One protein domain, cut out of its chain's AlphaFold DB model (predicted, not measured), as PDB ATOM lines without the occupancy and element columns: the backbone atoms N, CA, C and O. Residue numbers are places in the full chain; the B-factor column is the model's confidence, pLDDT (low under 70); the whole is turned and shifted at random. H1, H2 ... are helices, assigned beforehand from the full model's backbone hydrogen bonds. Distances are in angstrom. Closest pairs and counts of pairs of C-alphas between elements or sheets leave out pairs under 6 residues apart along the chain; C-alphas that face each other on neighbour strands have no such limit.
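What this domain is: This is residues 2 to 89 of the 89 residues of an uncharacterized protein of Anaerotignum propionicum DSM 1682 (UniProt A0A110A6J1). Picture a long helical hairpin: H1 makes most of the length, and the shorter H2 folds back side by side with its later part. Beyond the end of H2, residues 56 to 89 wind as loops into a head without named elements, beside the earlier part of H1. The printed part has 88 residues with two named helices, H1 then H2, and no named strand; the class is all helix. The whole is loose, with a radius of gyration of the C-alphas of 15.4 A, and its outline is a rod spanning 49 by 21 by 16 A.

How they stand to each other: Begin with the longest helix, H1, residues 5 to 34, and look next at H2, residues 38 to 55. They touch and form a helical hairpin; their closest C-alphas, those of Ala 28 and Ala 41, are 4.8 A apart. H1 touches H2 with residues 21 to 32 alone. Their lines stand at a shallow tilt of 13 degrees, and they run opposite ways. In H1 and H2 every pair of O i and N i+4 is within hydrogen-bond range.

Where its parts are: Find C-alpha 5 at (-63.999, -34.380, 53.096); from there H1 runs 43.5 A to C-alpha 34 at (-28.040, -16.791, 36.108). H2 begins at C-alpha 38 and runs 25.5 A to C-alpha 55 at (-46.266, -37.216, 46.656).

The domain as a whole: The two C-alphas farthest apart, those of Lys 2 and His 36, are 49.8 A apart. The printed part has no cut, and the link from H1 to H2 is tight, with 3 residues. Look in the B-factor column for the pLDDT: its mean over the printed part is 73.9, and 27 residues are under 70, among them residues 64 to 76 and 84 to 89.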
ATOM      1  N   LYS A   2     -71.395 -35.476  46.285       52.50
ATOM      2  CA  LYS A   2     -70.493 -34.862  47.277       52.50
ATOM      3  C   LYS A   2     -69.123 -35.545  47.230       52.50
ATOM      4  O   LYS A   2     -69.053 -36.764  47.307       52.50
ATOM      5  N   ILE A   3     -68.059 -34.759  47.080       58.03
ATOM      6  CA  ILE A   3     -66.679 -35.216  47.287       58.03
ATOM      7  C   ILE A   3     -66.499 -35.421  48.795       58.03
ATOM      8  O   ILE A   3     -66.849 -34.516  49.557       58.03
ATOM      9  N   SER A   4     -65.973 -36.579  49.207       66.88
ATOM     10  CA  SER A   4     -65.610 -36.864  50.604       66.88
ATOM     11  C   SER A   4     -64.674 -35.778  51.155       66.88
ATOM     12  O   SER A   4     -63.825 -35.254  50.429       66.88
ATOM     13  N   GLU A   5     -64.800 -35.428  52.436       71.44
ATOM     14  CA  GLU A   5     -63.999 -34.380  53.096       71.44
ATOM     15  C   GLU A   5     -62.481 -34.660  52.973       71.44
ATOM     16  O   GLU A   5     -61.665 -33.767  52.722       71.44
ATOM     17  N   LYS A   6     -62.108 -35.949  52.994       69.25
ATOM     18  CA  LYS A   6     -60.748 -36.449  52.724       69.25
ATOM     19  C   LYS A   6     -60.294 -36.205  51.279       69.25
ATOM     20  O   LYS A   6     -59.137 -35.876  51.027       69.25
ATOM     21  N   GLY A   7     -61.202 -36.335  50.313       70.69
ATOM     22  CA  GLY A   7     -60.932 -36.061  48.902       70.69
ATOM     23  C   GLY A   7     -60.673 -34.576  48.633       70.69
ATOM     24  O   GLY A   7     -59.753 -34.230  47.891       70.69
ATOM     25  N   GLN A   8     -61.425 -33.683  49.284       75.56
ATOM     26  CA  GLN A   8     -61.244 -32.234  49.129       75.56
ATOM     27  C   GLN A   8     -59.912 -31.748  49.715       75.56
ATOM     28  O   GLN A   8     -59.197 -30.971  49.076       75.56
ATOM     29  N   THR A   9     -59.541 -32.240  50.901       78.06
ATOM     30  CA  THR A   9     -58.259 -31.903  51.544       78.06
ATOM     31  C   THR A   9     -57.065 -32.402  50.730       78.06
ATOM     32  O   THR A   9     -56.102 -31.658  50.525       78.06
ATOM     33  N   LEU A  10     -57.145 -33.616  50.173       75.25
ATOM     34  CA  LEU A  10     -56.128 -34.134  49.258       75.25
ATOM     35  C   LEU A  10     -56.011 -33.290  47.992       75.25
ATOM     36  O   LEU A  10     -54.895 -32.928  47.630       75.25
ATOM     37  N   LEU A  11     -57.125 -32.925  47.347       77.62
ATOM     38  CA  LEU A  11     -57.116 -32.080  46.147       77.62
ATOM     39  C   LEU A  11     -56.466 -30.715  46.424       77.62
ATOM     40  O   LEU A  11     -55.645 -30.241  45.632       77.62
ATOM     41  N   ALA A  12     -56.806 -30.086  47.552       81.06
ATOM     42  CA  ALA A  12     -56.228 -28.810  47.966       81.06
ATOM     43  C   ALA A  12     -54.713 -28.924  48.195       81.06
ATOM     44  O   ALA A  12     -53.944 -28.111  47.671       81.06
ATOM     45  N   ASN A  13     -54.275 -29.971  48.897       80.56
ATOM     46  CA  ASN A  13     -52.858 -30.268  49.099       80.56
ATOM     47  C   ASN A  13     -52.137 -30.509  47.772       80.56
ATOM     48  O   ASN A  13     -51.036 -30.002  47.570       80.56
ATOM     49  N   TYR A  14     -52.777 -31.210  46.841       79.00
ATOM     50  CA  TYR A  14     -52.220 -31.510  45.529       79.00
ATOM     51  C   TYR A  14     -52.028 -30.258  44.671       79.00
ATOM     52  O   TYR A  14     -50.954 -30.046  44.109       79.00
ATOM     53  N   LYS A  15     -53.036 -29.376  44.627       82.12
ATOM     54  CA  LYS A  15     -52.940 -28.069  43.953       82.12
ATOM     55  C   LYS A  15     -51.852 -27.200  44.584       82.12
ATOM     56  O   LYS A  15     -51.094 -26.545  43.868       82.12
ATOM     57  N   ARG A  16     -51.752 -27.201  45.919       83.31
ATOM     58  CA  ARG A  16     -50.703 -26.477  46.652       83.31
ATOM     59  C   ARG A  16     -49.317 -27.019  46.303       83.31
ATOM     60  O   ARG A  16     -48.427 -26.238  45.983       83.31
ATOM     61  N   PHE A  17     -49.163 -28.339  46.289       81.44
ATOM     62  CA  PHE A  17     -47.919 -29.007  45.922       81.44
ATOM     63  C   PHE A  17     -47.535 -28.745  44.465       81.44
ATOM     64  O   PHE A  17     -46.380 -28.450  44.188       81.44
ATOM     65  N   GLN A  18     -48.495 -28.770  43.537       80.62
ATOM     66  CA  GLN A  18     -48.251 -28.472  42.125       80.62
ATOM     67  C   GLN A  18     -47.718 -27.046  41.928       80.62
ATOM     68  O   GLN A  18     -46.768 -26.847  41.174       80.62
ATOM     69  N   LYS A  19     -48.276 -26.053  42.638       83.69
ATOM     70  CA  LYS A  19     -47.747 -24.678  42.621       83.69
ATOM     71  C   LYS A  19     -46.317 -24.613  43.163       83.69
ATOM     72  O   LYS A  19     -45.470 -23.978  42.545       83.69
ATOM     73  N   ILE A  20     -46.049 -25.288  44.283       84.75
ATOM     74  CA  ILE A  20     -44.712 -25.348  44.896       84.75
ATOM     75  C   ILE A  20     -43.706 -26.026  43.955       84.75
ATOM     76  O   ILE A  20     -42.602 -25.523  43.784       84.75
ATOM     77  N   TYR A  21     -44.093 -27.119  43.297       83.00
ATOM     78  CA  TYR A  21     -43.261 -27.826  42.324       83.00
ATOM     79  C   TYR A  21     -42.887 -26.936  41.136       83.00
ATOM     80  O   TYR A  21     -41.712 -26.846  40.791       83.00
ATOM     81  N   ILE A  22     -43.861 -26.233  40.543       83.25
ATOM     82  CA  ILE A  22     -43.604 -25.304  39.430       83.25
ATOM     83  C   ILE A  22     -42.653 -24.185  39.874       83.25
ATOM     84  O   ILE A  22     -41.723 -23.850  39.143       83.25
ATOM     85  N   LEU A  23     -42.849 -23.645  41.082       87.00
ATOM     86  CA  LEU A  23     -41.968 -22.629  41.654       87.00
ATOM     87  C   LEU A  23     -40.533 -23.156  41.823       87.00
ATOM     88  O   LEU A  23     -39.592 -22.503  41.385       87.00
ATOM     89  N   LEU A  24     -40.363 -24.346  42.408       84.56
ATOM     90  CA  LEU A  24     -39.056 -24.995  42.574       84.56
ATOM     91  C   LEU A  24     -38.363 -25.232  41.228       84.56
ATOM     92  O   LEU A  24     -37.162 -24.992  41.112       84.56
ATOM     93  N   LEU A  25     -39.111 -25.660  40.208       83.62
ATOM     94  CA  LEU A  25     -38.575 -25.870  38.864       83.62
ATOM     95  C   LEU A  25     -38.094 -24.551  38.239       83.62
ATOM     96  O   LEU A  25     -37.019 -24.506  37.645       83.62
ATOM     97  N   ALA A  26     -38.861 -23.470  38.411       85.94
ATOM     98  CA  ALA A  26     -38.483 -22.140  37.943       85.94
ATOM     99  C   ALA A  26     -37.230 -21.619  38.665       85.94
ATOM    100  O   ALA A  26     -36.324 -21.100  38.019       85.94
ATOM    101  N   VAL A  27     -37.135 -21.809  39.986       86.00
ATOM    102  CA  VAL A  27     -35.943 -21.448  40.773       86.00
ATOM    103  C   VAL A  27     -34.720 -22.251  40.330       86.00
ATOM    104  O   VAL A  27     -33.640 -21.678  40.189       86.00
ATOM    105  N   ALA A  28     -34.874 -23.549  40.053       83.12
ATOM    106  CA  ALA A  28     -33.794 -24.381  39.527       83.12
ATOM    107  C   ALA A  28     -33.315 -23.888  38.151       83.12
ATOM    108  O   ALA A  28     -32.112 -23.741  37.939       83.12
ATOM    109  N   ALA A  29     -34.246 -23.556  37.248       83.12
ATOM    110  CA  ALA A  29     -33.928 -23.008  35.930       83.12
ATOM    111  C   ALA A  29     -33.222 -21.643  36.023       83.12
ATOM    112  O   ALA A  29     -32.206 -21.430  35.364       83.12
ATOM    113  N   MET A  30     -33.698 -20.741  36.887       85.25
ATOM    114  CA  MET A  30     -33.037 -19.453  37.126       85.25
ATOM    115  C   MET A  30     -31.638 -19.634  37.728       85.25
ATOM    116  O   MET A  30     -30.700 -18.963  37.308       85.25
ATOM    117  N   SER A  31     -31.469 -20.573  38.662       80.69
ATOM    118  CA  SER A  31     -30.163 -20.871  39.272       80.69
ATOM    119  C   SER A  31     -29.163 -21.423  38.253       80.69
ATOM    120  O   SER A  31     -27.980 -21.091  38.311       80.69
ATOM    121  N   PHE A  32     -29.639 -22.230  37.300       78.62
ATOM    122  CA  PHE A  32     -28.828 -22.754  36.202       78.62
ATOM    123  C   PHE A  32     -28.371 -21.640  35.248       78.62
ATOM    124  O   PHE A  32     -27.189 -21.561  34.932       78.62
ATOM    125  N   VAL A  33     -29.287 -20.759  34.827       79.56
ATOM    126  CA  VAL A  33     -29.012 -19.717  33.819       79.56
ATOM    127  C   VAL A  33     -28.221 -18.537  34.389       79.56
ATOM    128  O   VAL A  33     -27.284 -18.063  33.753       79.56
ATOM    129  N   PHE A  34     -28.583 -18.048  35.578       75.81
ATOM    130  CA  PHE A  34     -28.040 -16.791  36.108       75.81
ATOM    131  C   PHE A  34     -26.863 -16.984  37.064       75.81
ATOM    132  O   PHE A  34     -25.930 -16.188  37.038       75.81
ATOM    133  N   LEU A  35     -26.879 -18.027  37.900       71.88
ATOM    134  CA  LEU A  35     -25.845 -18.226  38.925       71.88
ATOM    135  C   LEU A  35     -24.698 -19.140  38.469       71.88
ATOM    136  O   LEU A  35     -23.732 -19.276  39.216       71.88
ATOM    137  N   HIS A  36     -24.805 -19.800  37.302       72.25
ATOM    138  CA  HIS A  36     -23.870 -20.853  36.857       72.25
ATOM    139  C   HIS A  36     -23.608 -21.921  37.942       72.25
ATOM    140  O   HIS A  36     -22.591 -22.614  37.949       72.25
ATOM    141  N   ASN A  37     -24.536 -22.066  38.893       76.44
ATOM    142  CA  ASN A  37     -24.378 -22.951  40.034       76.44
ATOM    143  C   ASN A  37     -25.016 -24.301  39.703       76.44
ATOM    144  O   ASN A  37     -26.100 -24.659  40.170       76.44
ATOM    145  N   TYR A  38     -24.328 -25.026  38.824       79.06
ATOM    146  CA  TYR A  38     -24.781 -26.289  38.248       79.06
ATOM    147  C   TYR A  38     -25.083 -27.348  39.312       79.06
ATOM    148  O   TYR A  38     -26.098 -28.033  39.222       79.06
ATOM    149  N   PHE A  39     -24.258 -27.436  40.360       82.06
ATOM    150  CA  PHE A  39     -24.471 -28.375  41.464       82.06
ATOM    151  C   PHE A  39     -25.791 -28.115  42.193       82.06
ATOM    152  O   PHE A  39     -26.544 -29.053  42.458       82.06
ATOM    153  N   PHE A  40     -26.109 -26.848  42.470       81.25
ATOM    154  CA  PHE A  40     -27.355 -26.484  43.140       81.25
ATOM    155  C   PHE A  40     -28.583 -26.743  42.256       81.25
ATOM    156  O   PHE A  40     -29.582 -27.287  42.727       81.25
ATOM    157  N   ALA A  41     -28.495 -26.426  40.961       80.19
ATOM    158  CA  ALA A  41     -29.565 -26.701  40.003       80.19
ATOM    159  C   ALA A  41     -29.847 -28.209  39.867       80.19
ATOM    160  O   ALA A  41     -31.008 -28.621  39.890       80.19
ATOM    161  N   VAL A  42     -28.800 -29.041  39.791       84.69
ATOM    162  CA  VAL A  42     -28.929 -30.507  39.742       84.69
ATOM    163  C   VAL A  42     -29.520 -31.048  41.045       84.69
ATOM    164  O   VAL A  42     -30.443 -31.860  40.999       84.69
ATOM    165  N   ALA A  43     -29.061 -30.569  42.205       86.62
ATOM    166  CA  ALA A  43     -29.611 -30.978  43.497       86.62
ATOM    167  C   ALA A  43     -31.108 -30.646  43.616       86.62
ATOM    168  O   ALA A  43     -31.897 -31.501  44.024       86.62
ATOM    169  N   LEU A  44     -31.519 -29.443  43.198       85.50
ATOM    170  CA  LEU A  44     -32.929 -29.050  43.162       85.50
ATOM    171  C   LEU A  44     -33.747 -29.913  42.200       85.50
ATOM    172  O   LEU A  44     -34.841 -30.328  42.568       85.50
ATOM    173  N   ALA A  45     -33.230 -30.212  41.007       82.62
ATOM    174  CA  ALA A  45     -33.917 -31.052  40.026       82.62
ATOM    175  C   ALA A  45     -34.117 -32.498  40.521       82.62
ATOM    176  O   ALA A  45     -35.180 -33.090  40.337       82.62
ATOM    177  N   VAL A  46     -33.114 -33.071  41.193       86.38
ATOM    178  CA  VAL A  46     -33.238 -34.399  41.812       86.38
ATOM    179  C   VAL A  46     -34.240 -34.353  42.963       86.38
ATOM    180  O   VAL A  46     -35.108 -35.220  43.067       86.38
ATOM    181  N   PHE A  47     -34.169 -33.325  43.809       86.50
ATOM    182  CA  PHE A  47     -35.091 -33.162  44.928       86.50
ATOM    183  C   PHE A  47     -36.545 -33.013  44.461       86.50
ATOM    184  O   PHE A  47     -37.427 -33.682  45.002       86.50
ATOM    185  N   THR A  48     -36.803 -32.205  43.428       81.62
ATOM    186  CA  THR A  48     -38.144 -32.058  42.844       81.62
ATOM    187  C   THR A  48     -38.648 -33.367  42.248       81.62
ATOM    188  O   THR A  48     -39.804 -33.712  42.482       81.62
ATOM    189  N   PHE A  49     -37.798 -34.142  41.570       80.25
ATOM    190  CA  PHE A  49     -38.167 -35.450  41.020       80.25
ATOM    191  C   PHE A  49     -38.493 -36.495  42.105       80.25
ATOM    192  O   PHE A  49     -39.451 -37.266  41.989       80.25
ATOM    193  N   VAL A  50     -37.727 -36.515  43.201       82.56
ATOM    194  CA  VAL A  50     -37.994 -37.401  44.349       82.56
ATOM    195  C   VAL A  50     -39.303 -37.015  45.037       82.56
ATOM    196  O   VAL A  50     -40.108 -37.887  45.377       82.56
ATOM    197  N   LEU A  51     -39.529 -35.713  45.225       78.44
ATOM    198  CA  LEU A  51     -40.765 -35.165  45.774       78.44
ATOM    199  C   LEU A  51     -41.974 -35.540  44.919       78.44
ATOM    200  O   LEU A  51     -42.975 -36.017  45.453       78.44
ATOM    201  N   GLU A  52     -41.848 -35.391  43.605       73.88
ATOM    202  CA  GLU A  52     -42.843 -35.808  42.626       73.88
ATOM    203  C   GLU A  52     -43.164 -37.300  42.785       73.88
ATOM    204  O   GLU A  52     -44.302 -37.673  43.058       73.88
ATOM    205  N   THR A  53     -42.144 -38.154  42.770       70.44
ATOM    206  CA  THR A  53     -42.314 -39.609  42.894       70.44
ATOM    207  C   THR A  53     -42.947 -40.027  44.226       70.44
ATOM    208  O   THR A  53     -43.685 -41.014  44.268       70.44
ATOM    209  N   LYS A  54     -42.678 -39.314  45.330       72.31
ATOM    210  CA  LYS A  54     -43.255 -39.619  46.653       72.31
ATOM    211  C   LYS A  54     -44.687 -39.109  46.819       72.31
ATOM    212  O   LYS A  54     -45.504 -39.857  47.355       72.31
ATOM    213  N   TYR A  55     -44.979 -37.877  46.402       69.75
ATOM    214  CA  TYR A  55     -46.266 -37.216  46.656       69.75
ATOM    215  C   TYR A  55     -47.304 -37.457  45.558       69.75
ATOM    216  O   TYR A  55     -48.487 -37.585  45.869       69.75
ATOM    217  N   TYR A  56     -46.894 -37.578  44.292       69.25
ATOM    218  CA  TYR A  56     -47.790 -37.932  43.190       69.25
ATOM    219  C   TYR A  56     -47.997 -39.452  43.135       69.25
ATOM    220  O   TYR A  56     -47.646 -40.115  42.164       69.25
ATOM    221  N   LYS A  57     -48.567 -40.044  44.188       70.88
ATOM    222  CA  LYS A  57     -48.977 -41.457  44.198       70.88
ATOM    223  C   LYS A  57     -50.480 -41.575  44.357       70.88
ATOM    224  O   LYS A  57     -51.101 -40.844  45.121       70.88
ATOM    225  N   CYS A  58     -51.067 -42.532  43.648       72.50
ATOM    226  CA  CYS A  58     -52.484 -42.825  43.788       72.50
ATOM    227  C   CYS A  58     -52.751 -43.363  45.202       72.50
ATOM    228  O   CYS A  58     -52.104 -44.343  45.582       72.50
ATOM    229  N   PRO A  59     -53.725 -42.823  45.951       68.56
ATOM    230  CA  PRO A  59     -54.075 -43.346  47.272       68.56
ATOM    231  C   PRO A  59     -54.584 -44.798  47.216       68.56
ATOM    232  O   PRO A  59     -54.349 -45.563  48.144       68.56
ATOM    233  N   HIS A  60     -55.201 -45.214  46.104       71.50
ATOM    234  CA  HIS A  60     -55.768 -46.560  45.956       71.50
ATOM    235  C   HIS A  60     -54.771 -47.611  45.464       71.50
ATOM    236  O   HIS A  60     -54.762 -48.729  45.966       71.50
ATOM    237  N   CYS A  61     -53.951 -47.288  44.457       72.00
ATOM    238  CA  CYS A  61     -53.045 -48.269  43.844       72.00
ATOM    239  C   CYS A  61     -51.563 -48.034  44.143       72.00
ATOM    240  O   CYS A  61     -50.730 -48.814  43.687       72.00
ATOM    241  N   LYS A  62     -51.216 -46.960  44.867       70.38
ATOM    242  CA  LYS A  62     -49.840 -46.539  45.204       70.38
ATOM    243  C   LYS A  62     -48.895 -46.358  44.006       70.38
ATOM    244  O   LYS A  62     -47.718 -46.060  44.207       70.38
ATOM    245  N   LYS A  63     -49.389 -46.489  42.769       72.06
ATOM    246  CA  LYS A  63     -48.623 -46.191  41.559       72.06
ATOM    247  C   LYS A  63     -48.464 -44.683  41.394       72.06
ATOM    248  O   LYS A  63     -49.355 -43.917  41.770       72.06
ATOM    249  N   SER A  64     -47.325 -44.279  40.840       65.12
ATOM    250  CA  SER A  64     -47.021 -42.883  40.532       65.12
ATOM    251  C   SER A  64     -48.014 -42.339  39.502       65.12
ATOM    252  O   SER A  64     -48.213 -42.939  38.443       65.12
ATOM    253  N   LEU A  65     -48.650 -41.214  39.819       66.25
ATOM    254  CA  LEU A  65     -49.446 -40.443  38.877       66.25
ATOM    255  C   LEU A  65     -48.569 -39.453  38.128       66.25
ATOM    256  O   LEU A  65     -47.582 -38.945  38.642       66.25
ATOM    257  N   ASN A  66     -48.963 -39.177  36.892       63.28
ATOM    258  CA  ASN A  66     -48.213 -38.296  36.017       63.28
ATOM    259  C   ASN A  66     -48.474 -36.833  36.395       63.28
ATOM    260  O   ASN A  66     -49.606 -36.354  36.279       63.28
ATOM    261  N   SER A  67     -47.438 -36.120  36.829       60.53
ATOM    262  CA  SER A  67     -47.595 -34.820  37.495       60.53
ATOM    263  C   SER A  67     -47.868 -33.645  36.591       60.53
ATOM    264  O   SER A  67     -48.316 -32.585  37.024       60.53
ATOM    265  N   ARG A  68     -47.684 -33.875  35.293       59.69
ATOM    266  CA  ARG A  68     -48.090 -32.951  34.238       59.69
ATOM    267  C   ARG A  68     -49.595 -32.962  33.985       59.69
ATOM    268  O   ARG A  68     -50.096 -32.066  33.312       59.69
ATOM    269  N   LYS A  69     -50.329 -33.963  34.481       64.69
ATOM    270  CA  LYS A  69     -51.772 -34.048  34.253       64.69
ATOM    271  C   LYS A  69     -52.488 -33.126  35.238       64.69
ATOM    272  O   LYS A  69     -52.303 -33.248  36.447       64.69
ATOM    273  N   LYS A  70     -53.320 -32.209  34.728       60.38
ATOM    274  CA  LYS A  70     -54.221 -31.412  35.574       60.38
ATOM    275  C   LYS A  70     -55.135 -32.372  36.322       60.38
ATOM    276  O   LYS A  70     -55.938 -33.067  35.708       60.38
ATOM    277  N   ILE A  71     -54.981 -32.407  37.637       64.69
ATOM    278  CA  ILE A  71     -55.806 -33.239  38.493       64.69
ATOM    279  C   ILE A  71     -57.062 -32.439  38.857       64.69
ATOM    280  O   ILE A  71     -57.026 -31.523  39.681       64.69
ATOM    281  N   ALA A  72     -58.153 -32.752  38.165       62.75
ATOM    282  CA  ALA A  72     -59.506 -32.284  38.438       62.75
ATOM    283  C   ALA A  72     -60.256 -33.243  39.383       62.75
ATOM    284  O   ALA A  72     -59.808 -34.362  39.642       62.75
ATOM    285  N   GLU A  73     -61.397 -32.798  39.901       59.62
ATOM    286  CA  GLU A  73     -62.227 -33.495  40.900       59.62
ATOM    287  C   GLU A  73     -62.770 -34.855  40.421       59.62
ATOM    288  O   GLU A  73     -63.080 -35.737  41.221       59.62
ATOM    289  N   ASP A  74     -62.839 -35.044  39.108       61.59
ATOM    290  CA  ASP A  74     -63.283 -36.233  38.386       61.59
ATOM    291  C   ASP A  74     -62.122 -37.069  37.818       61.59
ATOM    292  O   ASP A  74     -62.346 -38.014  37.063       61.59
ATOM    293  N   SER A  75     -60.876 -36.763  38.194       67.25
ATOM    294  CA  SER A  75     -59.711 -37.483  37.674       67.25
ATOM    295  C   SER A  75     -59.725 -38.951  38.102       67.25
ATOM    296  O   SER A  75     -59.570 -39.275  39.285       67.25
ATOM    297  N   CYS A  76     -59.840 -39.846  37.122       67.12
ATOM    298  CA  CYS A  76     -59.633 -41.278  37.302       67.12
ATOM    299  C   CYS A  76     -58.147 -41.628  37.185       67.12
ATOM    300  O   CYS A  76     -57.421 -41.117  36.325       67.12
ATOM    301  N   CYS A  77     -57.685 -42.541  38.038       70.19
ATOM    302  CA  CYS A  77     -56.352 -43.102  37.882       70.19
ATOM    303  C   CYS A  77     -56.343 -44.064  36.679       70.19
ATOM    304  O   CYS A  77     -57.109 -45.026  36.686       70.19
ATOM    305  N   PRO A  78     -55.446 -43.897  35.690       67.88
ATOM    306  CA  PRO A  78     -55.419 -44.738  34.486       67.88
ATOM    307  C   PRO A  78     -55.065 -46.203  34.770       67.88
ATOM    308  O   PRO A  78     -55.243 -47.055  33.913       67.88
ATOM    309  N   ASN A  79     -54.535 -46.497  35.959       70.75
ATOM    310  CA  ASN A  79     -54.082 -47.835  36.307       70.75
ATOM    311  C   ASN A  79     -55.076 -48.622  37.173       70.75
ATOM    312  O   ASN A  79     -55.074 -49.846  37.124       70.75
ATOM    313  N   CYS A  80     -55.887 -47.958  38.000       72.75
ATOM    314  CA  CYS A  80     -56.909 -48.642  38.803       72.75
ATOM    315  C   CYS A  80     -58.342 -48.284  38.409       72.75
ATOM    316  O   CYS A  80     -59.261 -48.849  38.987       72.75
ATOM    317  N   ASN A  81     -58.532 -47.354  37.468       70.25
ATOM    318  CA  ASN A  81     -59.827 -46.839  37.019       70.25
ATOM    319  C   ASN A  81     -60.751 -46.323  38.142       70.25
ATOM    320  O   ASN A  81     -61.921 -46.054  37.897       70.25
ATOM    321  N   LYS A  82     -60.222 -46.156  39.362       72.12
ATOM    322  CA  LYS A  82     -60.919 -45.566  40.508       72.12
ATOM    323  C   LYS A  82     -60.745 -44.054  40.512       72.12
ATOM    324  O   LYS A  82     -59.710 -43.541  40.055       72.12
ATOM    325  N   TYR A  83     -61.735 -43.349  41.052       71.25
ATOM    326  CA  TYR A  83     -61.653 -41.906  41.214       71.25
ATOM    327  C   TYR A  83     -60.652 -41.574  42.311       71.25
ATOM    328  O   TYR A  83     -60.713 -42.111  43.411       71.25
ATOM    329  N   ILE A  84     -59.736 -40.650  42.025       69.12
ATOM    330  CA  ILE A  84     -58.651 -40.312  42.956       69.12
ATOM    331  C   ILE A  84     -59.180 -39.625  44.223       69.12
ATOM    332  O   ILE A  84     -58.527 -39.711  45.254       69.12
ATOM    333  N   PHE A  85     -60.337 -38.954  44.152       66.31
ATOM    334  CA  PHE A  85     -60.898 -38.175  45.267       66.31
ATOM    335  C   PHE A  85     -62.322 -38.565  45.672       66.31
ATOM    336  O   PHE A  85     -62.745 -38.188  46.762       66.31
ATOM    337  N   LYS A  86     -63.080 -39.277  44.821       62.62
ATOM    338  CA  LYS A  86     -64.472 -39.651  45.139       62.62
ATOM    339  C   LYS A  86     -64.581 -40.918  45.987       62.62
ATOM    340  O   LYS A  86     -65.499 -40.984  46.787       62.62
ATOM    341  N   ASP A  87     -63.654 -41.864  45.843       59.47
ATOM    342  CA  ASP A  87     -63.709 -43.176  46.512       59.47
ATOM    343  C   ASP A  87     -62.883 -43.238  47.818       59.47
ATOM    344  O   ASP A  87     -62.551 -44.324  48.293       59.47
ATOM    345  N   LEU A  88     -62.481 -42.090  48.385       60.00
ATOM    346  CA  LEU A  88     -61.800 -42.055  49.686       60.00
ATOM    347  C   LEU A  88     -62.808 -41.947  50.831       60.00
ATOM    348  O   LEU A  88     -63.186 -40.840  51.225       60.00
ATOM    349  N   ASP A  89     -63.185 -43.102  51.371       48.69
ATOM    350  CA  ASP A  89     -63.873 -43.233  52.660       48.69
ATOM    351  C   ASP A  89     -62.941 -43.049  53.868       48.69
ATOM    352  O   ASP A  89     -61.745 -43.442  53.859       48.69
TER     353      ASP A  89